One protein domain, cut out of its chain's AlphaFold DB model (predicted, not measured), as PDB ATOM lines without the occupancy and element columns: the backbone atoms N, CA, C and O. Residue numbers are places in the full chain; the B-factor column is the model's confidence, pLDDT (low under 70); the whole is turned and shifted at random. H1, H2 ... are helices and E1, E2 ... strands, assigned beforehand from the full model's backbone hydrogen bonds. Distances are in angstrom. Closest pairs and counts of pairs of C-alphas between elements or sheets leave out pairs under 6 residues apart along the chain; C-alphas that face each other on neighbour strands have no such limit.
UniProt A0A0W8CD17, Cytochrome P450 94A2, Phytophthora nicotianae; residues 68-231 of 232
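AT A GLANCE: This is residues 68 to 231 of the 232 residues of the protein "Cytochrome P450 94A2" of Phytophthora nicotianae (UniProt A0A0W8CD17). A strongly twisted sheet of five parallel strands forms the core, with the long helix H4 along one face and H2 along the other. The short H1, within a long loop-rich stretch, and H6 both lie away from the sheet, while H3 and H5 only graze it. The printed part has 164 residues, with six named helices and five named strands in the chain order E1 H1 E2 H2 E3 H3 H4 H5 E4 H6 E5; the sheet's order is E1 E2 E3 E4 E5, and the class is mixed, helices and strands. It is compact, with a radius of gyration of the C-alphas of 16.9 A, and spans 52 by 46 by 30 A.

HOW THE PARTS SIT: E1, residues 70 to 75, is an edge strand and the parallel neighbour of E2, residues 99 to 105; N 102 and O 72 are 3.0 A apart, within hydrogen-bond range. E3, residues 131 to 136, is parallel to E2, with N 133 and O 101 at 2.8 A. E4, residues 193 to 197, is parallel to E3 at 47 degrees, with N 132 and O 193 at 2.8 A. The edge strand E5, residues 229 to 231, is parallel to E4, with N 231 and O 196 at 3.4 A. E1, E2, E3, E4 and E5 form strand-helix-strand units, two parallel neighbour strands with one or more helices between; H1, residues 87 to 90, H2, residues 112 to 125, and H6, residues 207 to 216, are each in a right-handed crossover, and the unit of E3 and E4 holds H3, residues 137 to 143, H4, residues 150 to 173, and H5, residues 182 to 189. In three layers, helices on both faces of the sheet, H2 and H4 lie on opposite faces at heights of 8.9 A and 9.8 A over the sheet. H2 is closest to E2 at the C-alphas of Thr 105 and Ala 118, 5.9 A. H4 is closest to E2 at those of Val 102 and Leu 161, 7.0 A. With residues 153 to 157 alone, H4 touches H3, about perpendicular at 85 degrees, closest at the C-alphas of Asn 137 and Ala 157, 6.2 A. Every O i to N i+4 pair is within hydrogen-bond range in H2, H5 and H6, but 17 of 20 in H4 and 0 of 3 in H3, where 4 of 4 O i to N i+3 pairs are; H1 is too short for such a pair.

IN THESE COORDINATES: E1 begins at C-alpha 70, (38.985, 18.653, 14.575). E2 is 19.2 A long, H2 19.9 A and H4 33.8 A, with a kink of 31 degrees near residue 167. E5 ends at C-alpha 231, (50.131, 21.694, 3.118).

THE WHOLE: The two C-alphas farthest apart are those of Gln 93 and Lys 146, 53.5 A. The printed part has no cut; the links E1 to H1 and H6 to E5 are long. The mean pLDDT of the printed part is 71.4, and residues 74 to 100 and 221 to 231 are among those under 70.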
ATOM      1  N   ASN A  68      41.813  17.148  20.460       71.62
ATOM      2  CA  ASN A  68      42.986  18.016  20.256       71.62
ATOM      3  C   ASN A  68      42.984  18.742  18.902       71.62
ATOM      4  O   ASN A  68      43.533  19.841  18.780       71.62
ATOM      5  N   MET A  69      42.389  18.116  17.888       73.62
ATOM      6  CA  MET A  69      42.258  18.632  16.533       73.62
ATOM      7  C   MET A  69      40.955  18.117  15.928       73.62
ATOM      8  O   MET A  69      40.601  16.953  16.093       73.62
ATOM      9  N   LEU A  70      40.251  18.988  15.213       74.38
ATOM     10  CA  LEU A  70      38.985  18.653  14.575       74.38
ATOM     11  C   LEU A  70      39.105  18.814  13.071       74.38
ATOM     12  O   LEU A  70      39.557  19.862  12.612       74.38
ATOM     13  N   PHE A  71      38.653  17.794  12.338       73.00
ATOM     14  CA  PHE A  71      38.459  17.825  10.892       73.00
ATOM     15  C   PHE A  71      36.971  17.767  10.582       73.00
ATOM     16  O   PHE A  71      36.315  16.743  10.760       73.00
ATOM     17  N   TYR A  72      36.436  18.875  10.086       72.44
ATOM     18  CA  TYR A  72      35.055  18.916   9.626       72.44
ATOM     19  C   TYR A  72      35.001  18.597   8.145       72.44
ATOM     20  O   TYR A  72      35.603  19.309   7.339       72.44
ATOM     21  N   TYR A  73      34.232  17.566   7.803       71.69
ATOM     22  CA  TYR A  73      33.882  17.265   6.428       71.69
ATOM     23  C   TYR A  73      32.443  17.676   6.124       71.69
ATOM     24  O   TYR A  73      31.514  17.379   6.877       71.69
ATOM     25  N   TRP A  74      32.256  18.353   4.991       69.56
ATOM     26  CA  TRP A  74      30.941  18.793   4.546       69.56
ATOM     27  C   TRP A  74      30.812  18.767   3.015       69.56
ATOM     28  O   TRP A  74      31.595  19.406   2.305       69.56
ATOM     29  N   ARG A  75      29.766  18.103   2.493       59.69
ATOM     30  CA  ARG A  75      29.380  18.187   1.071       59.69
ATOM     31  C   ARG A  75      28.472  19.389   0.850       59.69
ATOM     32  O   ARG A  75      27.360  19.468   1.369       59.69
ATOM     33  N   ASN A  76      28.986  20.362   0.105       55.59
ATOM     34  CA  ASN A  76      28.418  21.701   0.000       55.59
ATOM     35  C   ASN A  76      26.949  21.745  -0.471       55.59
ATOM     36  O   ASN A  76      26.530  21.040  -1.382       55.59
ATOM     37  N   GLY A  77      26.178  22.632   0.172       45.69
ATOM     38  CA  GLY A  77      24.730  22.808  -0.021       45.69
ATOM     39  C   GLY A  77      24.018  23.455   1.178       45.69
ATOM     40  O   GLY A  77      22.882  23.910   1.063       45.69
ATOM     41  N   TRP A  78      24.697  23.557   2.325       45.50
ATOM     42  CA  TRP A  78      24.124  24.044   3.577       45.50
ATOM     43  C   TRP A  78      24.808  25.327   4.021       45.50
ATOM     44  O   TRP A  78      25.948  25.344   4.463       45.50
ATOM     45  N   ARG A  79      24.079  26.427   3.876       41.78
ATOM     46  CA  ARG A  79      24.559  27.802   4.039       41.78
ATOM     47  C   ARG A  79      25.020  28.162   5.461       41.78
ATOM     48  O   ARG A  79      25.715  29.154   5.615       41.78
ATOM     49  N   ASN A  80      24.582  27.434   6.494       41.78
ATOM     50  CA  ASN A  80      24.405  28.065   7.807       41.78
ATOM     51  C   ASN A  80      24.678  27.197   9.054       41.78
ATOM     52  O   ASN A  80      24.358  27.657  10.151       41.78
ATOM     53  N   LEU A  81      25.274  25.998   8.969       38.56
ATOM     54  CA  LEU A  81      25.596  25.227  10.195       38.56
ATOM     55  C   LEU A  81      26.584  25.980  11.127       38.56
ATOM     56  O   LEU A  81      26.685  25.676  12.313       38.56
ATOM     57  N   HIS A  82      27.234  27.026  10.604       45.97
ATOM     58  CA  HIS A  82      28.291  27.838  11.215       45.97
ATOM     59  C   HIS A  82      27.967  28.451  12.587       45.97
ATOM     60  O   HIS A  82      28.885  28.685  13.369       45.97
ATOM     61  N   ARG A  83      26.688  28.687  12.925       37.44
ATOM     62  CA  ARG A  83      26.306  29.191  14.264       37.44
ATOM     63  C   ARG A  83      26.231  28.104  15.337       37.44
ATOM     64  O   ARG A  83      26.469  28.396  16.505       37.44
ATOM     65  N   SER A  84      25.978  26.857  14.946       36.09
ATOM     66  CA  SER A  84      26.065  25.703  15.853       36.09
ATOM     67  C   SER A  84      27.512  25.244  16.036       36.09
ATOM     68  O   SER A  84      27.939  25.007  17.159       36.09
ATOM     69  N   SER A  85      28.302  25.266  14.952       37.94
ATOM     70  CA  SER A  85      29.744  25.012  14.966       37.94
ATOM     71  C   SER A  85      30.559  26.233  15.401       37.94
ATOM     72  O   SER A  85      31.787  26.205  15.345       37.94
ATOM     73  N   SER A  86      29.908  27.296  15.897       36.53
ATOM     74  CA  SER A  86      30.545  28.358  16.688       36.53
ATOM     75  C   SER A  86      31.018  27.829  18.054       36.53
ATOM     76  O   SER A  86      30.891  28.502  19.077       36.53
ATOM     77  N   CYS A  87      31.634  26.642  18.072       39.69
ATOM     78  CA  CYS A  87      32.561  26.208  19.110       39.69
ATOM     79  C   CYS A  87      33.749  27.173  19.233       39.69
ATOM     80  O   CYS A  87      34.402  27.198  20.267       39.69
ATOM     81  N   ARG A  88      33.983  28.052  18.244       40.94
ATOM     82  CA  ARG A  88      34.967  29.137  18.356       40.94
ATOM     83  C   ARG A  88      34.668  30.186  19.424       40.94
ATOM     84  O   ARG A  88      35.597  30.842  19.871       40.94
ATOM     85  N   SER A  89      33.401  30.398  19.784       33.44
ATOM     86  CA  SER A  89      33.001  31.545  20.615       33.44
ATOM     87  C   SER A  89      32.362  31.163  21.949       33.44
ATOM     88  O   SER A  89      32.239  32.034  22.804       33.44
ATOM     89  N   GLN A  90      31.932  29.913  22.144       33.16
ATOM     90  CA  GLN A  90      31.195  29.528  23.357       33.16
ATOM     91  C   GLN A  90      31.671  28.230  24.013       33.16
ATOM     92  O   GLN A  90      31.054  27.794  24.983       33.16
ATOM     93  N   CYS A  91      32.775  27.628  23.557       34.06
ATOM     94  CA  CYS A  91      33.519  26.720  24.426       34.06
ATOM     95  C   CYS A  91      34.242  27.583  25.468       34.06
ATOM     96  O   CYS A  91      35.311  28.140  25.234       34.06
ATOM     97  N   SER A  92      33.521  27.788  26.568       29.66
ATOM     98  CA  SER A  92      33.979  28.261  27.865       29.66
ATOM     99  C   SER A  92      35.448  27.911  28.128       29.66
ATOM    100  O   SER A  92      35.803  26.741  28.144       29.66
ATOM    101  N   GLN A  93      36.250  28.943  28.395       31.42
ATOM    102  CA  GLN A  93      37.494  28.880  29.166       31.42
ATOM    103  C   GLN A  93      38.602  27.945  28.627       31.42
ATOM    104  O   GLN A  93      38.735  26.793  29.015       31.42
ATOM    105  N   GLY A  94      39.506  28.508  27.818       34.12
ATOM    106  CA  GLY A  94      40.928  28.132  27.865       34.12
ATOM    107  C   GLY A  94      41.465  27.150  26.820       34.12
ATOM    108  O   GLY A  94      42.674  27.160  26.600       34.12
ATOM    109  N   VAL A  95      40.638  26.368  26.118       37.50
ATOM    110  CA  VAL A  95      41.162  25.367  25.167       37.50
ATOM    111  C   VAL A  95      40.956  25.793  23.708       37.50
ATOM    112  O   VAL A  95      39.886  25.646  23.121       37.50
ATOM    113  N   ARG A  96      42.005  26.373  23.111       52.81
ATOM    114  CA  ARG A  96      42.050  26.786  21.698       52.81
ATOM    115  C   ARG A  96      42.653  25.644  20.866       52.81
ATOM    116  O   ARG A  96      43.875  25.549  20.725       52.81
ATOM    117  N   HIS A  97      41.802  24.756  20.354       59.12
ATOM    118  CA  HIS A  97      42.215  23.697  19.426       59.12
ATOM    119  C   HIS A  97      42.416  24.269  18.015       59.12
ATOM    120  O   HIS A  97      41.571  25.053  17.569       59.12
ATOM    121  N   PRO A  98      43.507  23.916  17.306       59.91
ATOM    122  CA  PRO A  98      43.625  24.223  15.887       59.91
ATOM    123  C   PRO A  98      42.479  23.527  15.143       59.91
ATOM    124  O   PRO A  98      42.349  22.303  15.175       59.91
ATOM    125  N   ASN A  99      41.616  24.313  14.499       65.75
ATOM    126  CA  ASN A  99      40.452  23.789  13.792       65.75
ATOM    127  C   ASN A  99      40.723  23.757  12.286       65.75
ATOM    128  O   ASN A  99      40.695  24.799  11.619       65.75
ATOM    129  N   GLY A 100      40.960  22.552  11.766       69.38
ATOM    130  CA  GLY A 100      41.102  22.271  10.343       69.38
ATOM    131  C   GLY A 100      39.757  21.907   9.718       69.38
ATOM    132  O   GLY A 100      38.968  21.146  10.268       69.38
ATOM    133  N   TRP A 101      39.438  22.473   8.563       70.94
ATOM    134  CA  TRP A 101      38.202  22.149   7.852       70.94
ATOM    135  C   TRP A 101      38.538  21.702   6.445       70.94
ATOM    136  O   TRP A 101      39.285  22.387   5.752       70.94
ATOM    137  N   VAL A 102      37.969  20.576   6.021       74.94
ATOM    138  CA  VAL A 102      38.137  20.056   4.665       74.94
ATOM    139  C   VAL A 102      36.778  20.071   3.982       74.94
ATOM    140  O   VAL A 102      35.846  19.375   4.381       74.94
ATOM    141  N   VAL A 103      36.637  20.904   2.955       77.00
ATOM    142  CA  VAL A 103      35.355  21.126   2.279       77.00
ATOM    143  C   VAL A 103      35.478  20.903   0.784       77.00
ATOM    144  O   VAL A 103      36.414  21.384   0.154       77.00
ATOM    145  N   SER A 104      34.497  20.222   0.194       78.44
ATOM    146  CA  SER A 104      34.472  19.939  -1.244       78.44
ATOM    147  C   SER A 104      33.486  20.850  -1.982       78.44
ATOM    148  O   SER A 104      32.300  20.859  -1.631       78.44
ATOM    149  N   THR A 105      33.895  21.603  -3.006       81.44
ATOM    150  CA  THR A 105      32.953  22.373  -3.849       81.44
ATOM    151  C   THR A 105      32.325  21.475  -4.921       81.44
ATOM    152  O   THR A 105      32.997  20.574  -5.406       81.44
ATOM    153  N   PRO A 106      31.034  21.660  -5.263       80.81
ATOM    154  CA  PRO A 106      30.292  20.734  -6.124       80.81
ATOM    155  C   PRO A 106      30.799  20.743  -7.571       80.81
ATOM    156  O   PRO A 106      31.434  21.706  -8.013       80.81
ATOM    157  N   PHE A 107      30.463  19.701  -8.335       83.00
ATOM    158  CA  PHE A 107      30.710  19.696  -9.781       83.00
ATOM    159  C   PHE A 107      29.853  20.759 -10.477       83.00
ATOM    160  O   PHE A 107      28.720  21.025 -10.065       83.00
ATOM    161  N   ARG A 108      30.336  21.336 -11.589       82.75
ATOM    162  CA  ARG A 108      29.534  22.290 -12.384       82.75
ATOM    163  C   ARG A 108      28.223  21.671 -12.888       82.75
ATOM    164  O   ARG A 108      27.224  22.379 -12.994       82.75
ATOM    165  N   SER A 109      28.214  20.360 -13.137       78.44
ATOM    166  CA  SER A 109      27.036  19.580 -13.541       78.44
ATOM    167  C   SER A 109      25.936  19.513 -12.476       78.44
ATOM    168  O   SER A 109      24.781  19.292 -12.820       78.44
ATOM    169  N   GLU A 110      26.246  19.765 -11.200       78.19
ATOM    170  CA  GLU A 110      25.237  19.836 -10.133       78.19
ATOM    171  C   GLU A 110      24.426  21.150 -10.161       78.19
ATOM    172  O   GLU A 110      23.446  21.310  -9.428       78.19
ATOM    173  N   GLY A 111      24.816  22.095 -11.019       81.00
ATOM    174  CA  GLY A 111      24.072  23.309 -11.320       81.00
ATOM    175  C   GLY A 111      24.583  24.570 -10.607       81.00
ATOM    176  O   GLY A 111      25.158  24.519  -9.514       81.00
ATOM    177  N   PRO A 112      24.326  25.755 -11.192       82.56
ATOM    178  CA  PRO A 112      24.928  27.020 -10.762       82.56
ATOM    179  C   PRO A 112      24.503  27.449  -9.352       82.56
ATOM    180  O   PRO A 112      25.280  28.065  -8.620       82.56
ATOM    181  N   ASN A 113      23.286  27.085  -8.933       79.25
ATOM    182  CA  ASN A 113      22.789  27.389  -7.593       79.25
ATOM    183  C   ASN A 113      23.618  26.704  -6.499       79.25
ATOM    184  O   ASN A 113      23.927  27.343  -5.492       79.25
ATOM    185  N   ARG A 114      24.024  25.443  -6.698       78.25
ATOM    186  CA  ARG A 114      24.857  24.714  -5.731       78.25
ATOM    187  C   ARG A 114      26.253  25.316  -5.637       78.25
ATOM    188  O   ARG A 114      26.719  25.561  -4.529       78.25
ATOM    189  N   THR A 115      26.867  25.654  -6.769       79.69
ATOM    190  CA  THR A 115      28.179  26.321  -6.808       79.69
ATOM    191  C   THR A 115      28.157  27.666  -6.086       79.69
ATOM    192  O   THR A 115      29.029  27.949  -5.265       79.69
ATOM    193  N   ARG A 116      27.126  28.488  -6.321       81.69
ATOM    194  CA  ARG A 116      26.966  29.779  -5.636       81.69
ATOM    195  C   ARG A 116      26.837  29.610  -4.121       81.69
ATOM    196  O   ARG A 116      27.464  30.352  -3.367       81.69
ATOM    197  N   LEU A 117      26.037  28.640  -3.676       74.19
ATOM    198  CA  LEU A 117      25.856  28.339  -2.254       74.19
ATOM    199  C   LEU A 117      27.143  27.808  -1.612       74.19
ATOM    200  O   LEU A 117      27.487  28.240  -0.514       74.19
ATOM    201  N   ALA A 118      27.870  26.931  -2.306       77.69
ATOM    202  CA  ALA A 118      29.153  26.394  -1.864       77.69
ATOM    203  C   ALA A 118      30.189  27.502  -1.653       77.69
ATOM    204  O   ALA A 118      30.767  27.609  -0.575       77.69
ATOM    205  N   ASN A 119      30.366  28.383  -2.641       79.94
ATOM    206  CA  ASN A 119      31.333  29.480  -2.566       79.94
ATOM    207  C   ASN A 119      31.006  30.471  -1.440       79.94
ATOM    208  O   ASN A 119      31.908  30.951  -0.754       79.94
ATOM    209  N   ALA A 120      29.718  30.754  -1.214       78.69
ATOM    210  CA  ALA A 120      29.283  31.576  -0.088       78.69
ATOM    211  C   ALA A 120      29.594  30.906   1.264       78.69
ATOM    212  O   ALA A 120      30.098  31.575   2.165       78.69
ATOM    213  N   GLY A 121      29.353  29.595   1.384       74.19
ATOM    214  CA  GLY A 121      29.686  28.812   2.578       74.19
ATOM    215  C   GLY A 121      31.189  28.779   2.862       74.19
ATOM    216  O   GLY A 121      31.601  29.062   3.979       74.19
ATOM    217  N   VAL A 122      32.020  28.539   1.842       77.50
ATOM    218  CA  VAL A 122      33.493  28.557   1.950       77.50
ATOM    219  C   VAL A 122      34.001  29.916   2.440       77.50
ATOM    220  O   VAL A 122      34.821  29.976   3.355       77.50
ATOM    221  N   LYS A 123      33.498  31.021   1.868       79.94
ATOM    222  CA  LYS A 123      33.896  32.383   2.268       79.94
ATOM    223  C   LYS A 123      33.526  32.692   3.718       79.94
ATOM    224  O   LYS A 123      34.263  33.397   4.402       79.94
ATOM    225  N   GLU A 124      32.381  32.198   4.174       73.75
ATOM    226  CA  GLU A 124      31.945  32.382   5.554       73.75
ATOM    227  C   GLU A 124      32.752  31.502   6.516       73.75
ATOM    228  O   GLU A 124      33.226  31.999   7.535       73.75
ATOM    229  N   LEU A 125      33.001  30.238   6.157       72.56
ATOM    230  CA  LEU A 125      33.827  29.303   6.927       72.56
ATOM    231  C   LEU A 125      35.235  29.816   7.172       72.56
ATOM    232  O   LEU A 125      35.724  29.704   8.290       72.56
ATOM    233  N   ALA A 126      35.860  30.430   6.169       74.50
ATOM    234  CA  ALA A 126      37.211  30.968   6.286       74.50
ATOM    235  C   ALA A 126      37.385  31.949   7.468       74.50
ATOM    236  O   ALA A 126      38.493  32.116   7.965       74.50
ATOM    237  N   LYS A 127      36.302  32.568   7.962       75.25
ATOM    238  CA  LYS A 127      36.321  33.460   9.138       75.25
ATOM    239  C   LYS A 127      36.393  32.704  10.473       75.25
ATOM    240  O   LYS A 127      36.811  33.271  11.483       75.25
ATOM    241  N   TYR A 128      35.976  31.437  10.498       70.44
ATOM    242  CA  TYR A 128      35.807  30.621  11.706       70.44
ATOM    243  C   TYR A 128      36.705  29.380  11.753       70.44
ATOM    244  O   TYR A 128      36.527  28.553  12.645       70.44
ATOM    245  N   VAL A 129      37.688  29.253  10.860       71.50
ATOM    246  CA  VAL A 129      38.613  28.105  10.837       71.50
ATOM    247  C   VAL A 129      40.064  28.569  10.756       71.50
ATOM    248  O   VAL A 129      40.324  29.710  10.374       71.50
ATOM    249  N   ASP A 130      40.990  27.781  11.302       75.06
ATOM    250  CA  ASP A 130      42.413  28.154  11.356       75.06
ATOM    251  C   ASP A 130      43.076  27.773  10.034       75.06
ATOM    252  O   ASP A 130      43.840  28.557   9.470       75.06
ATOM    253  N   THR A 131      42.673  26.615   9.509       76.81
ATOM    254  CA  THR A 131      42.991  26.138   8.168       76.81
ATOM    255  C   THR A 131      41.718  25.665   7.469       76.81
ATOM    256  O   THR A 131      40.960  24.863   8.017       76.81
ATOM    257  N   LEU A 132      41.493  26.138   6.244       78.75
ATOM    258  CA  LEU A 132      40.435  25.683   5.348       78.75
ATOM    259  C   LEU A 132      41.053  25.049   4.104       78.75
ATOM    260  O   LEU A 132      41.555  25.760   3.231       78.75
ATOM    261  N   ILE A 133      40.971  23.729   4.006       80.12
ATOM    262  CA  ILE A 133      41.343  22.965   2.820       80.12
ATOM    263  C   ILE A 133      40.111  22.892   1.921       80.12
ATOM    264  O   ILE A 133      39.080  22.329   2.294       80.12
ATOM    265  N   VAL A 134      40.196  23.506   0.743       80.44
ATOM    266  CA  VAL A 134      39.095  23.515  -0.226       80.44
ATOM    267  C   VAL A 134      39.436  22.571  -1.367       80.44
ATOM    268  O   VAL A 134      40.362  22.844  -2.122       80.44
ATOM    269  N   VAL A 135      38.652  21.505  -1.519       80.56
ATOM    270  CA  VAL A 135      38.772  20.522  -2.600       80.56
ATOM    271  C   VAL A 135      37.790  20.886  -3.720       80.56
ATOM    272  O   VAL A 135      36.574  20.776  -3.536       80.56
ATOM    273  N   PRO A 136      38.260  21.363  -4.882       82.69
ATOM    274  CA  PRO A 136      37.378  21.657  -6.000       82.69
ATOM    275  C   PRO A 136      37.011  20.380  -6.759       82.69
ATOM    276  O   PRO A 136      37.810  19.903  -7.562       82.69
ATOM    277  N   ASN A 137      35.787  19.852  -6.591       83.31
ATOM    278  CA  ASN A 137      35.410  18.594  -7.261       83.31
ATOM    279  C   ASN A 137      35.520  18.689  -8.784       83.31
ATOM    280  O   ASN A 137      35.814  17.707  -9.454       83.31
ATOM    281  N   GLN A 138      35.342  19.886  -9.343       82.69
ATOM    282  CA  GLN A 138      35.530  20.117 -10.770       82.69
ATOM    283  C   GLN A 138      36.926  19.706 -11.268       82.69
ATOM    284  O   GLN A 138      37.032  19.237 -12.400       82.69
ATOM    285  N   ASN A 139      37.968  19.850 -10.445       82.56
ATOM    286  CA  ASN A 139      39.340  19.501 -10.817       82.56
ATOM    287  C   ASN A 139      39.565  17.984 -10.798       82.56
ATOM    288  O   ASN A 139      40.437  17.497 -11.507       82.56
ATOM    289  N   LEU A 140      38.737  17.226 -10.073       77.44
ATOM    290  CA  LEU A 140      38.783  15.761 -10.079       77.44
ATOM    291  C   LEU A 140      38.423  15.182 -11.446       77.44
ATOM    292  O   LEU A 140      38.852  14.086 -11.777       77.44
ATOM    293  N   LEU A 141      37.672  15.921 -12.272       75.81
ATOM    294  CA  LEU A 141      37.392  15.493 -13.642       75.81
ATOM    295  C   LEU A 141      38.636  15.514 -14.536       75.81
ATOM    296  O   LEU A 141      38.640  14.840 -15.555       75.81
ATOM    297  N   ALA A 142      39.688  16.251 -14.166       74.00
ATOM    298  CA  ALA A 142      40.967  16.172 -14.871       74.00
ATOM    299  C   ALA A 142      41.686  14.836 -14.618       74.00
ATOM    300  O   ALA A 142      42.528  14.440 -15.415       74.00
ATOM    301  N   LEU A 143      41.342  14.150 -13.523       69.31
ATOM    302  CA  LEU A 143      41.841  12.821 -13.168       69.31
ATOM    303  C   LEU A 143      40.931  11.696 -13.697       69.31
ATOM    304  O   LEU A 143      41.212  10.524 -13.469       69.31
ATOM    305  N   ALA A 144      39.825  12.042 -14.361       73.19
ATOM    306  CA  ALA A 144      38.796  11.107 -14.793       73.19
ATOM    307  C   ALA A 144      38.848  10.864 -16.310       73.19
ATOM    308  O   ALA A 144      38.916  11.803 -17.102       73.19
ATOM    309  N   ASP A 145      38.715   9.603 -16.720       75.38
ATOM    310  CA  ASP A 145      38.580   9.221 -18.127       75.38
ATOM    311  C   ASP A 145      37.153   9.439 -18.651       75.38
ATOM    312  O   ASP A 145      36.196   9.551 -17.879       75.38
ATOM    313  N   LYS A 146      36.975   9.420 -19.981       71.62
ATOM    314  CA  LYS A 146      35.665   9.591 -20.652       71.62
ATOM    315  C   LYS A 146      34.599   8.569 -20.228       71.62
ATOM    316  O   LYS A 146      33.416   8.827 -20.420       71.62
ATOM    317  N   SER A 147      35.007   7.420 -19.690       77.38
ATOM    318  CA  SER A 147      34.119   6.372 -19.172       77.38
ATOM    319  C   SER A 147      33.709   6.573 -17.710       77.38
ATOM    320  O   SER A 147      32.855   5.834 -17.231       77.38
ATOM    321  N   THR A 148      34.298   7.544 -17.005       77.69
ATOM    322  CA  THR A 148      34.054   7.757 -15.574       77.69
ATOM    323  C   THR A 148      32.617   8.200 -15.337       77.69
ATOM    324  O   THR A 148      32.158   9.232 -15.833       77.69
ATOM    325  N   THR A 149      31.900   7.429 -14.532       83.50
ATOM    326  CA  THR A 149      30.540   7.750 -14.112       83.50
ATOM    327  C   THR A 149      30.534   8.841 -13.041       83.50
ATOM    328  O   THR A 149      31.506   9.058 -12.317       83.50
ATOM    329  N   MET A 150      29.394   9.512 -12.859       75.12
ATOM    330  CA  MET A 150      29.247  10.495 -11.778       75.12
ATOM    331  C   MET A 150      29.468   9.873 -10.386       75.12
ATOM    332  O   MET A 150      29.968  10.543  -9.484       75.12
ATOM    333  N   LEU A 151      29.122   8.593 -10.206       78.88
ATOM    334  CA  LEU A 151      29.340   7.881  -8.947       78.88
ATOM    335  C   LEU A 151      30.835   7.691  -8.659       78.88
ATOM    336  O   LEU A 151      31.272   7.931  -7.538       78.88
ATOM    337  N   GLU A 152      31.619   7.313  -9.667       81.56
ATOM    338  CA  GLU A 152      33.078   7.189  -9.552       81.56
ATOM    339  C   GLU A 152      33.742   8.546  -9.314       81.56
ATOM    340  O   GLU A 152      34.614   8.657  -8.459       81.56
ATOM    341  N   ALA A 153      33.257   9.608  -9.961       79.06
ATOM    342  CA  ALA A 153      33.752  10.960  -9.712       79.06
ATOM    343  C   ALA A 153      33.537  11.409  -8.251       79.06
ATOM    344  O   ALA A 153      34.383  12.096  -7.679       79.06
ATOM    345  N   PHE A 154      32.433  11.002  -7.611       76.62
ATOM    346  CA  PHE A 154      32.242  11.235  -6.176       76.62
ATOM    347  C   PHE A 154      33.192  10.409  -5.308       76.62
ATOM    348  O   PHE A 154      33.637  10.916  -4.283       76.62
ATOM    349  N   ARG A 155      33.544   9.188  -5.727       81.12
ATOM    350  CA  ARG A 155      34.552   8.386  -5.021       81.12
ATOM    351  C   ARG A 155      35.924   9.051  -5.062       81.12
ATOM    352  O   ARG A 155      36.547   9.147  -4.016       81.12
ATOM    353  N   TYR A 156      36.333   9.617  -6.200       79.38
ATOM    354  CA  TYR A 156      37.575  10.397  -6.270       79.38
ATOM    355  C   TYR A 156      37.575  11.590  -5.313       79.38
ATOM    356  O   TYR A 156      38.602  11.903  -4.720       79.38
ATOM    357  N   ALA A 157      36.424  12.242  -5.116       76.88
ATOM    358  CA  ALA A 157      36.325  13.310  -4.125       76.88
ATOM    359  C   ALA A 157      36.570  12.763  -2.717       76.88
ATOM    360  O   ALA A 157      37.379  13.321  -1.982       76.88
ATOM    361  N   ASP A 158      35.904  11.662  -2.365       79.25
ATOM    362  CA  ASP A 158      36.044  11.004  -1.064       79.25
ATOM    363  C   ASP A 158      37.477  10.508  -0.807       79.25
ATOM    364  O   ASP A 158      37.955  10.611   0.326       79.25
ATOM    365  N   ASP A 159      38.175  10.032  -1.840       81.56
ATOM    366  CA  ASP A 159      39.569   9.584  -1.764       81.56
ATOM    367  C   ASP A 159      40.522  10.759  -1.514       81.56
ATOM    368  O   ASP A 159      41.353  10.696  -0.613       81.56
ATOM    369  N   VAL A 160      40.342  11.885  -2.206       79.69
ATOM    370  CA  VAL A 160      41.135  13.104  -1.964       79.69
ATOM    371  C   VAL A 160      40.919  13.651  -0.553       79.69
ATOM    372  O   VAL A 160      41.849  14.092   0.120       79.69
ATOM    373  N   LEU A 161      39.680  13.611  -0.068       79.62
ATOM    374  CA  LEU A 161      39.359  14.028   1.294       79.62
ATOM    375  C   LEU A 161      39.998  13.097   2.327       79.62
ATOM    376  O   LEU A 161      40.476  13.562   3.362       79.62
ATOM    377  N   LEU A 162      39.996  11.790   2.048       83.00
ATOM    378  CA  LEU A 162      40.683  10.791   2.853       83.00
ATOM    379  C   LEU A 162      42.184  11.068   2.891       83.00
ATOM    380  O   LEU A 162      42.729  11.128   3.986       83.00
ATOM    381  N   GLU A 163      42.829  11.252   1.738       81.62
ATOM    382  CA  GLU A 163      44.257  11.574   1.647       81.62
ATOM    383  C   GLU A 163      44.599  12.812   2.465       81.62
ATOM    384  O   GLU A 163      45.617  12.833   3.148       81.62
ATOM    385  N   GLY A 164      43.706  13.798   2.492       79.38
ATOM    386  CA  GLY A 164      43.952  15.011   3.242       79.38
ATOM    387  C   GLY A 164      43.904  14.900   4.746       79.38
ATOM    388  O   GLY A 164      44.753  15.458   5.439       79.38
ATOM    389  N   VAL A 165      42.925  14.163   5.261       80.50
ATOM    390  CA  VAL A 165      42.882  13.858   6.692       80.50
ATOM    391  C   VAL A 165      44.020  12.901   7.043       80.50
ATOM    392  O   VAL A 165      44.691  13.092   8.055       80.50
ATOM    393  N   LYS A 166      44.283  11.910   6.185       82.94
ATOM    394  CA  LYS A 166      45.344  10.918   6.365       82.94
ATOM    395  C   LYS A 166      46.728  11.554   6.410       82.94
ATOM    396  O   LYS A 166      47.486  11.228   7.305       82.94
ATOM    397  N   GLY A 167      47.039  12.487   5.513       80.00
ATOM    398  CA  GLY A 167      48.340  13.158   5.473       80.00
ATOM    399  C   GLY A 167      48.673  13.843   6.796       80.00
ATOM    400  O   GLY A 167      49.757  13.655   7.332       80.00
ATOM    401  N   VAL A 168      47.710  14.552   7.392       79.12
ATOM    402  CA  VAL A 168      47.934  15.210   8.688       79.12
ATOM    403  C   VAL A 168      47.940  14.213   9.849       79.12
ATOM    404  O   VAL A 168      48.738  14.346  10.771       79.12
ATOM    405  N   THR A 169      47.049  13.221   9.830       78.94
ATOM    406  CA  THR A 169      46.900  12.268  10.943       78.94
ATOM    407  C   THR A 169      48.030  11.245  10.994       78.94
ATOM    408  O   THR A 169      48.540  10.979  12.079       78.94
ATOM    409  N   ASP A 170      48.508  10.748   9.851       80.31
ATOM    410  CA  ASP A 170      49.648   9.828   9.782       80.31
ATOM    411  C   ASP A 170      50.927  10.488  10.323       80.31
ATOM    412  O   ASP A 170      51.684   9.820  11.022       80.31
ATOM    413  N   LEU A 171      51.138  11.792  10.097       75.38
ATOM    414  CA  LEU A 171      52.276  12.532  10.667       75.38
ATOM    415  C   LEU A 171      52.243  12.609  12.203       75.38
ATOM    416  O   LEU A 171      53.291  12.758  12.823       75.38
ATOM    417  N   ILE A 172      51.057  12.524  12.812       76.38
ATOM    418  CA  ILE A 172      50.877  12.577  14.272       76.38
ATOM    419  C   ILE A 172      50.971  11.172  14.878       76.38
ATOM    420  O   ILE A 172      51.564  10.984  15.938       76.38
ATOM    421  N   VAL A 173      50.337  10.192  14.232       75.94
ATOM    422  CA  VAL A 173      50.111   8.854  14.798       75.94
ATOM    423  C   VAL A 173      51.266   7.902  14.492       75.94
ATOM    424  O   VAL A 173      51.574   7.032  15.309       75.94
ATOM    425  N   ARG A 174      51.914   8.039  13.329       76.12
ATOM    426  CA  ARG A 174      52.949   7.113  12.859       76.12
ATOM    427  C   ARG A 174      54.314   7.801  12.847       76.12
ATOM    428  O   ARG A 174      54.618   8.521  11.896       76.12
ATOM    429  N   PRO A 175      55.164   7.564  13.863       67.56
ATOM    430  CA  PRO A 175      56.477   8.188  13.912       67.56
ATOM    431  C   PRO A 175      57.339   7.726  12.732       67.56
ATOM    432  O   PRO A 175      57.580   6.533  12.535       67.56
ATOM    433  N   GLY A 176      57.787   8.692  11.932       73.56
ATOM    434  CA  GLY A 176      58.734   8.481  10.840       73.56
ATOM    435  C   GLY A 176      60.192   8.549  11.304       73.56
ATOM    436  O   GLY A 176      60.490   8.784  12.472       73.56
ATOM    437  N   LEU A 177      61.126   8.399  10.357       74.06
ATOM    438  CA  LEU A 177      62.562   8.626  10.608       74.06
ATOM    439  C   LEU A 177      62.860  10.078  11.016       74.06
ATOM    440  O   LEU A 177      63.785  10.329  11.782       74.06
ATOM    441  N   ILE A 178      62.071  11.020  10.495       73.69
ATOM    442  CA  ILE A 178      62.019  12.410  10.937       73.69
ATOM    443  C   ILE A 178      60.654  12.572  11.591       73.69
ATOM    444  O   ILE A 178      59.636  12.550  10.900       73.69
ATOM    445  N   ASN A 179      60.636  12.660  12.916       68.06
ATOM    446  CA  ASN A 179      59.395  12.813  13.655       68.06
ATOM    447  C   ASN A 179      59.067  14.302  13.770       68.06
ATOM    448  O   ASN A 179      59.877  15.067  14.290       68.06
ATOM    449  N   LEU A 180      57.901  14.696  13.273       68.50
ATOM    450  CA  LEU A 180      57.320  16.001  13.567       68.50
ATOM    451  C   LEU A 180      56.497  15.860  14.840       68.50
ATOM    452  O   LEU A 180      55.814  14.851  15.020       68.50
ATOM    453  N   ASP A 181      56.561  16.846  15.728       78.88
ATOM    454  CA  ASP A 181      55.697  16.829  16.900       78.88
ATOM    455  C   ASP A 181      54.332  17.477  16.597       78.88
ATOM    456  O   ASP A 181      54.110  18.169  15.595       78.88
ATOM    457  N   PHE A 182      53.358  17.230  17.474       75.25
ATOM    458  CA  PHE A 182      52.031  17.825  17.324       75.25
ATOM    459  C   PHE A 182      52.063  19.361  17.437       75.25
ATOM    460  O   PHE A 182      51.182  20.035  16.896       75.25
ATOM    461  N   ALA A 183      53.054  19.936  18.126       76.75
ATOM    462  CA  ALA A 183      53.184  21.379  18.281       76.75
ATOM    463  C   ALA A 183      53.631  22.051  16.970       76.75
ATOM    464  O   ALA A 183      53.103  23.115  16.633       76.75
ATOM    465  N   ASP A 184      54.500  21.407  16.193       80.62
ATOM    466  CA  ASP A 184      54.931  21.829  14.862       80.62
ATOM    467  C   ASP A 184      53.741  21.851  13.900       80.62
ATOM    468  O   ASP A 184      53.449  22.872  13.268       80.62
ATOM    469  N   ILE A 185      52.970  20.760  13.869       77.81
ATOM    470  CA  ILE A 185      51.763  20.642  13.037       77.81
ATOM    471  C   ILE A 185      50.727  21.689  13.454       77.81
ATOM    472  O   ILE A 185      50.179  22.411  12.615       77.81
ATOM    473  N   LYS A 186      50.493  21.836  14.762       76.31
ATOM    474  CA  LYS A 186      49.602  22.863  15.305       76.31
ATOM    475  C   LYS A 186      50.052  24.261  14.900       76.31
ATOM    476  O   LYS A 186      49.195  25.079  14.578       76.31
ATOM    477  N   THR A 187      51.348  24.549  14.898       78.44
ATOM    478  CA  THR A 187      51.884  25.868  14.537       78.44
ATOM    479  C   THR A 187      51.683  26.165  13.055       78.44
ATOM    480  O   THR A 187      51.244  27.263  12.713       78.44
ATOM    481  N   ILE A 188      51.919  25.184  12.179       77.62
ATOM    482  CA  ILE A 188      51.732  25.332  10.727       77.62
ATOM    483  C   ILE A 188      50.252  25.527  10.375       77.62
ATOM    484  O   ILE A 188      49.921  26.392   9.562       77.62
ATOM    485  N   LEU A 189      49.361  24.754  11.002       74.69
ATOM    486  CA  LEU A 189      47.918  24.785  10.739       74.69
ATOM    487  C   LEU A 189      47.177  25.899  11.496       74.69
ATOM    488  O   LEU A 189      46.026  26.217  11.181       74.69
ATOM    489  N   SER A 190      47.809  26.522  12.488       75.81
ATOM    490  CA  SER A 190      47.244  27.686  13.168       75.81
ATOM    491  C   SER A 190      47.337  28.914  12.263       75.81
ATOM    492  O   SER A 190      48.422  29.335  11.875       75.81
ATOM    493  N   ASN A 191      46.192  29.527  11.954       70.44
ATOM    494  CA  ASN A 191      46.087  30.709  11.087       70.44
ATOM    495  C   ASN A 191      46.688  30.535   9.674       70.44
ATOM    496  O   ASN A 191      47.084  31.525   9.056       70.44
ATOM    497  N   ALA A 192      46.746  29.313   9.132       74.94
ATOM    498  CA  ALA A 192      47.173  29.104   7.745       74.94
ATOM    499  C   ALA A 192      46.199  29.740   6.738       74.94
ATOM    500  O   ALA A 192      46.576  30.050   5.608       74.94
ATOM    501  N   GLY A 193      44.944  29.956   7.147       78.81
ATOM    502  CA  GLY A 193      43.908  30.512   6.294       78.81
ATOM    503  C   GLY A 193      43.451  29.477   5.276       78.81
ATOM    504  O   GLY A 193      43.012  28.391   5.646       78.81
ATOM    505  N   ARG A 194      43.513  29.806   3.985       78.06
ATOM    506  CA  ARG A 194      43.123  28.873   2.924       78.06
ATOM    507  C   ARG A 194      44.330  28.040   2.497       78.06
ATOM    508  O   ARG A 194      45.329  28.596   2.051       78.06
ATOM    509  N   ALA A 195      44.185  26.726   2.594       77.38
ATOM    510  CA  ALA A 195      45.187  25.749   2.203       77.38
ATOM    511  C   ALA A 195      44.712  24.934   0.997       77.38
ATOM    512  O   ALA A 195      43.513  24.854   0.695       77.38
ATOM    513  N   ILE A 196      45.679  24.343   0.305       76.25
ATOM    514  CA  ILE A 196      45.461  23.453  -0.830       76.25
ATOM    515  C   ILE A 196      46.323  22.211  -0.620       76.25
ATOM    516  O   ILE A 196      47.314  22.254   0.108       76.25
ATOM    517  N   MET A 197      45.900  21.125  -1.248       77.69
ATOM    518  CA  MET A 197      46.459  19.798  -1.098       77.69
ATOM    519  C   MET A 197      46.918  19.265  -2.444       77.69
ATOM    520  O   MET A 197      46.190  19.386  -3.431       77.69
ATOM    521  N   GLY A 198      48.092  18.651  -2.458       81.19
ATOM    522  CA  GLY A 198      48.594  17.889  -3.588       81.19
ATOM    523  C   GLY A 198      49.251  16.616  -3.078       81.19
ATOM    524  O   GLY A 198      50.030  16.662  -2.132       81.19
ATOM    525  N   SER A 199      48.926  15.487  -3.697       81.81
ATOM    526  CA  SER A 199      49.531  14.187  -3.411       81.81
ATOM    527  C   SER A 199      50.256  13.657  -4.649       81.81
ATOM    528  O   SER A 199      49.908  13.999  -5.785       81.81
ATOM    529  N   GLY A 200      51.292  12.847  -4.428       84.81
ATOM    530  CA  GLY A 200      52.094  12.215  -5.474       84.81
ATOM    531  C   GLY A 200      52.737  10.927  -4.964       84.81
ATOM    532  O   GLY A 200      53.145  10.846  -3.805       84.81
ATOM    533  N   ILE A 201      52.809   9.902  -5.817       86.19
ATOM    534  CA  ILE A 201      53.311   8.569  -5.460       86.19
ATOM    535  C   ILE A 201      54.219   8.078  -6.584       86.19
ATOM    536  O   ILE A 201      53.818   7.987  -7.741       86.19
ATOM    537  N   SER A 202      55.448   7.694  -6.242       89.56
ATOM    538  CA  SER A 202      56.383   7.111  -7.201       89.56
ATOM    539  C   SER A 202      57.145   5.945  -6.583       89.56
ATOM    540  O   SER A 202      57.548   5.995  -5.422       89.56
ATOM    541  N   SER A 203      57.354   4.897  -7.381       91.75
ATOM    542  CA  SER A 203      58.196   3.740  -7.037       91.75
ATOM    543  C   SER A 203      59.440   3.632  -7.927       91.75
ATOM    544  O   SER A 203      60.193   2.670  -7.819       91.75
ATOM    545  N   GLU A 204      59.656   4.604  -8.814       91.94
ATOM    546  CA  GLU A 204      60.739   4.580  -9.799       91.94
ATOM    547  C   GLU A 204      62.071   5.082  -9.221       91.94
ATOM    548  O   GLU A 204      62.139   5.634  -8.118       91.94
ATOM    549  N   GLU A 205      63.154   4.952  -9.989       92.69
ATOM    550  CA  GLU A 205      64.408   5.627  -9.664       92.69
ATOM    551  C   GLU A 205      64.177   7.145  -9.555       92.69
ATOM    552  O   GLU A 205      63.479   7.755 -10.375       92.69
ATOM    553  N   GLY A 206      64.705   7.745  -8.483       90.38
ATOM    554  CA  GLY A 206      64.392   9.126  -8.113       90.38
ATOM    555  C   GLY A 206      63.007   9.321  -7.478       90.38
ATOM    556  O   GLY A 206      62.509  10.447  -7.480       90.38
ATOM    557  N   ARG A 207      62.389   8.267  -6.913       92.94
ATOM    558  CA  ARG A 207      61.025   8.279  -6.335       92.94
ATOM    559  C   ARG A 207      60.672   9.502  -5.490       92.94
ATOM    560  O   ARG A 207      59.587  10.041  -5.656       92.94
ATOM    561  N   ALA A 208      61.571   9.963  -4.618       89.50
ATOM    562  CA  ALA A 208      61.303  11.106  -3.744       89.50
ATOM    563  C   ALA A 208      61.065  12.391  -4.552       89.50
ATOM    564  O   ALA A 208      60.085  13.098  -4.335       89.50
ATOM    565  N   ARG A 209      61.933  12.651  -5.538       91.31
ATOM    566  CA  ARG A 209      61.821  13.807  -6.426       91.31
ATOM    567  C   ARG A 209      60.585  13.705  -7.315       91.31
ATOM    568  O   ARG A 209      59.831  14.663  -7.398       91.31
ATOM    569  N   LYS A 210      60.348  12.542  -7.927       90.12
ATOM    570  CA  LYS A 210      59.188  12.323  -8.805       90.12
ATOM    571  C   LYS A 210      57.859  12.451  -8.060       90.12
ATOM    572  O   LYS A 210      56.937  13.067  -8.578       90.12
ATOM    573  N   ALA A 211      57.762  11.912  -6.843       90.06
ATOM    574  CA  ALA A 211      56.571  12.059  -6.009       90.06
ATOM    575  C   ALA A 211      56.321  13.529  -5.635       90.06
ATOM    576  O   ALA A 211      55.189  13.994  -5.721       90.06
ATOM    577  N   ALA A 212      57.375  14.282  -5.298       88.25
ATOM    578  CA  ALA A 212      57.264  15.716  -5.036       88.25
ATOM    579  C   ALA A 212      56.844  16.506  -6.289       88.25
ATOM    580  O   ALA A 212      55.946  17.340  -6.216       88.25
ATOM    581  N   GLU A 213      57.439  16.219  -7.450       88.06
ATOM    582  CA  GLU A 213      57.061  16.837  -8.728       88.06
ATOM    583  C   GLU A 213      55.590  16.556  -9.068       88.06
ATOM    584  O   GLU A 213      54.866  17.483  -9.420       88.06
ATOM    585  N   GLN A 214      55.120  15.317  -8.882       86.50
ATOM    586  CA  GLN A 214      53.710  14.950  -9.054       86.50
ATOM    587  C   GLN A 214      52.783  15.697  -8.093       86.50
ATOM    588  O   GLN A 214      51.744  16.201  -8.520       86.50
ATOM    589  N   ALA A 215      53.160  15.802  -6.815       86.38
ATOM    590  CA  ALA A 215      52.383  16.538  -5.826       86.38
ATOM    591  C   ALA A 215      52.227  18.012  -6.225       86.38
ATOM    592  O   ALA A 215      51.131  18.545  -6.101       86.38
ATOM    593  N   LEU A 216      53.279  18.634  -6.775       83.88
ATOM    594  CA  LEU A 216      53.294  20.032  -7.231       83.88
ATOM    595  C   LEU A 216      52.482  20.298  -8.506       83.88
ATOM    596  O   LEU A 216      52.038  21.426  -8.714       83.88
ATOM    597  N   VAL A 217      52.293  19.295  -9.364       82.69
ATOM    598  CA  VAL A 217      51.478  19.417 -10.590       82.69
ATOM    599  C   VAL A 217      50.078  18.823 -10.430       82.69
ATOM    600  O   VAL A 217      49.335  18.713 -11.407       82.69
ATOM    601  N   ASN A 218      49.700  18.431  -9.210       81.06
ATOM    602  CA  ASN A 218      48.416  17.804  -8.940       81.06
ATOM    603  C   ASN A 218      47.257  18.756  -9.320       81.06
ATOM    604  O   ASN A 218      47.247  19.906  -8.875       81.06
ATOM    605  N   PRO A 219      46.241  18.308 -10.089       74.69
ATOM    606  CA  PRO A 219      45.117  19.150 -10.516       74.69
ATOM    607  C   PRO A 219      44.358  19.840  -9.376       74.69
ATOM    608  O   PRO A 219      43.701  20.864  -9.585       74.69
ATOM    609  N   LEU A 220      44.435  19.302  -8.160       74.06
ATOM    610  CA  LEU A 220      43.843  19.901  -6.968       74.06
ATOM    611  C   LEU A 220      44.498  21.224  -6.556       74.06
ATOM    612  O   LEU A 220      43.831  22.037  -5.916       74.06
ATOM    613  N   LEU A 221      45.748  21.469  -6.966       69.19
ATOM    614  CA  LEU A 221      46.466  22.714  -6.695       69.19
ATOM    615  C   LEU A 221      45.886  23.923  -7.446       69.19
ATOM    616  O   LEU A 221      45.950  25.034  -6.921       69.19
ATOM    617  N   GLY A 222      45.233  23.698  -8.595       62.53
ATOM    618  CA  GLY A 222      44.514  24.714  -9.375       62.53
ATOM    619  C   GLY A 222      45.319  25.985  -9.704       62.53
ATOM    620  O   GLY A 222      46.538  26.029  -9.557       62.53
ATOM    621  N   ASP A 223      44.619  27.043 -10.134       51.59
ATOM    622  CA  ASP A 223      45.198  28.391 -10.207       51.59
ATOM    623  C   ASP A 223      45.375  28.921  -8.783       51.59
ATOM    624  O   ASP A 223      44.418  29.328  -8.108       51.59
ATOM    625  N   LEU A 224      46.618  28.864  -8.316       48.72
ATOM    626  CA  LEU A 224      47.044  29.385  -7.028       48.72
ATOM    627  C   LEU A 224      46.566  30.849  -6.896       48.72
ATOM    628  O   LEU A 224      46.881  31.674  -7.757       48.72
ATOM    629  N   PRO A 225      45.834  31.240  -5.829       42.66
ATOM    630  CA  PRO A 225      45.767  32.659  -5.480       42.66
ATOM    631  C   PRO A 225      47.203  33.165  -5.252       42.66
ATOM    632  O   PRO A 225      48.064  32.354  -4.936       42.66
ATOM    633  N   PRO A 226      47.506  34.470  -5.331       39.41
ATOM    634  CA  PRO A 226      48.884  34.983  -5.247       39.41
ATOM    635  C   PRO A 226      49.619  34.739  -3.902       39.41
ATOM    636  O   PRO A 226      50.703  35.271  -3.697       39.41
ATOM    637  N   SER A 227      49.049  33.969  -2.965       44.41
ATOM    638  CA  SER A 227      49.662  33.604  -1.674       44.41
ATOM    639  C   SER A 227      48.989  32.397  -0.975       44.41
ATOM    640  O   SER A 227      48.409  32.552   0.100       44.41
ATOM    641  N   PRO A 228      49.015  31.170  -1.525       45.12
ATOM    642  CA  PRO A 228      48.543  29.991  -0.808       45.12
ATOM    643  C   PRO A 228      49.682  29.397   0.037       45.12
ATOM    644  O   PRO A 228      50.816  29.275  -0.425       45.12
ATOM    645  N   ARG A 229      49.387  28.988   1.274       51.84
ATOM    646  CA  ARG A 229      50.281  28.092   2.021       51.84
ATOM    647  C   ARG A 229      49.963  26.657   1.610       51.84
ATOM    648  O   ARG A 229      48.818  26.219   1.736       51.84
ATOM    649  N   MET A 230      50.960  25.964   1.071       47.44
ATOM    650  CA  MET A 230      50.847  24.562   0.679       47.44
ATOM    651  C   MET A 230      50.972  23.686   1.928       47.44
ATOM    652  O   MET A 230      51.880  23.894   2.732       47.44
ATOM    653  N   VAL A 231      50.040  22.748   2.103       50.31
ATOM    654  CA  VAL A 231      50.131  21.694   3.118       50.31
ATOM    655  C   VAL A 231      50.389  20.409   2.340       50.31
ATOM    656  O   VAL A 231      49.506  19.964   1.605       50.31
TER     657      VAL A 231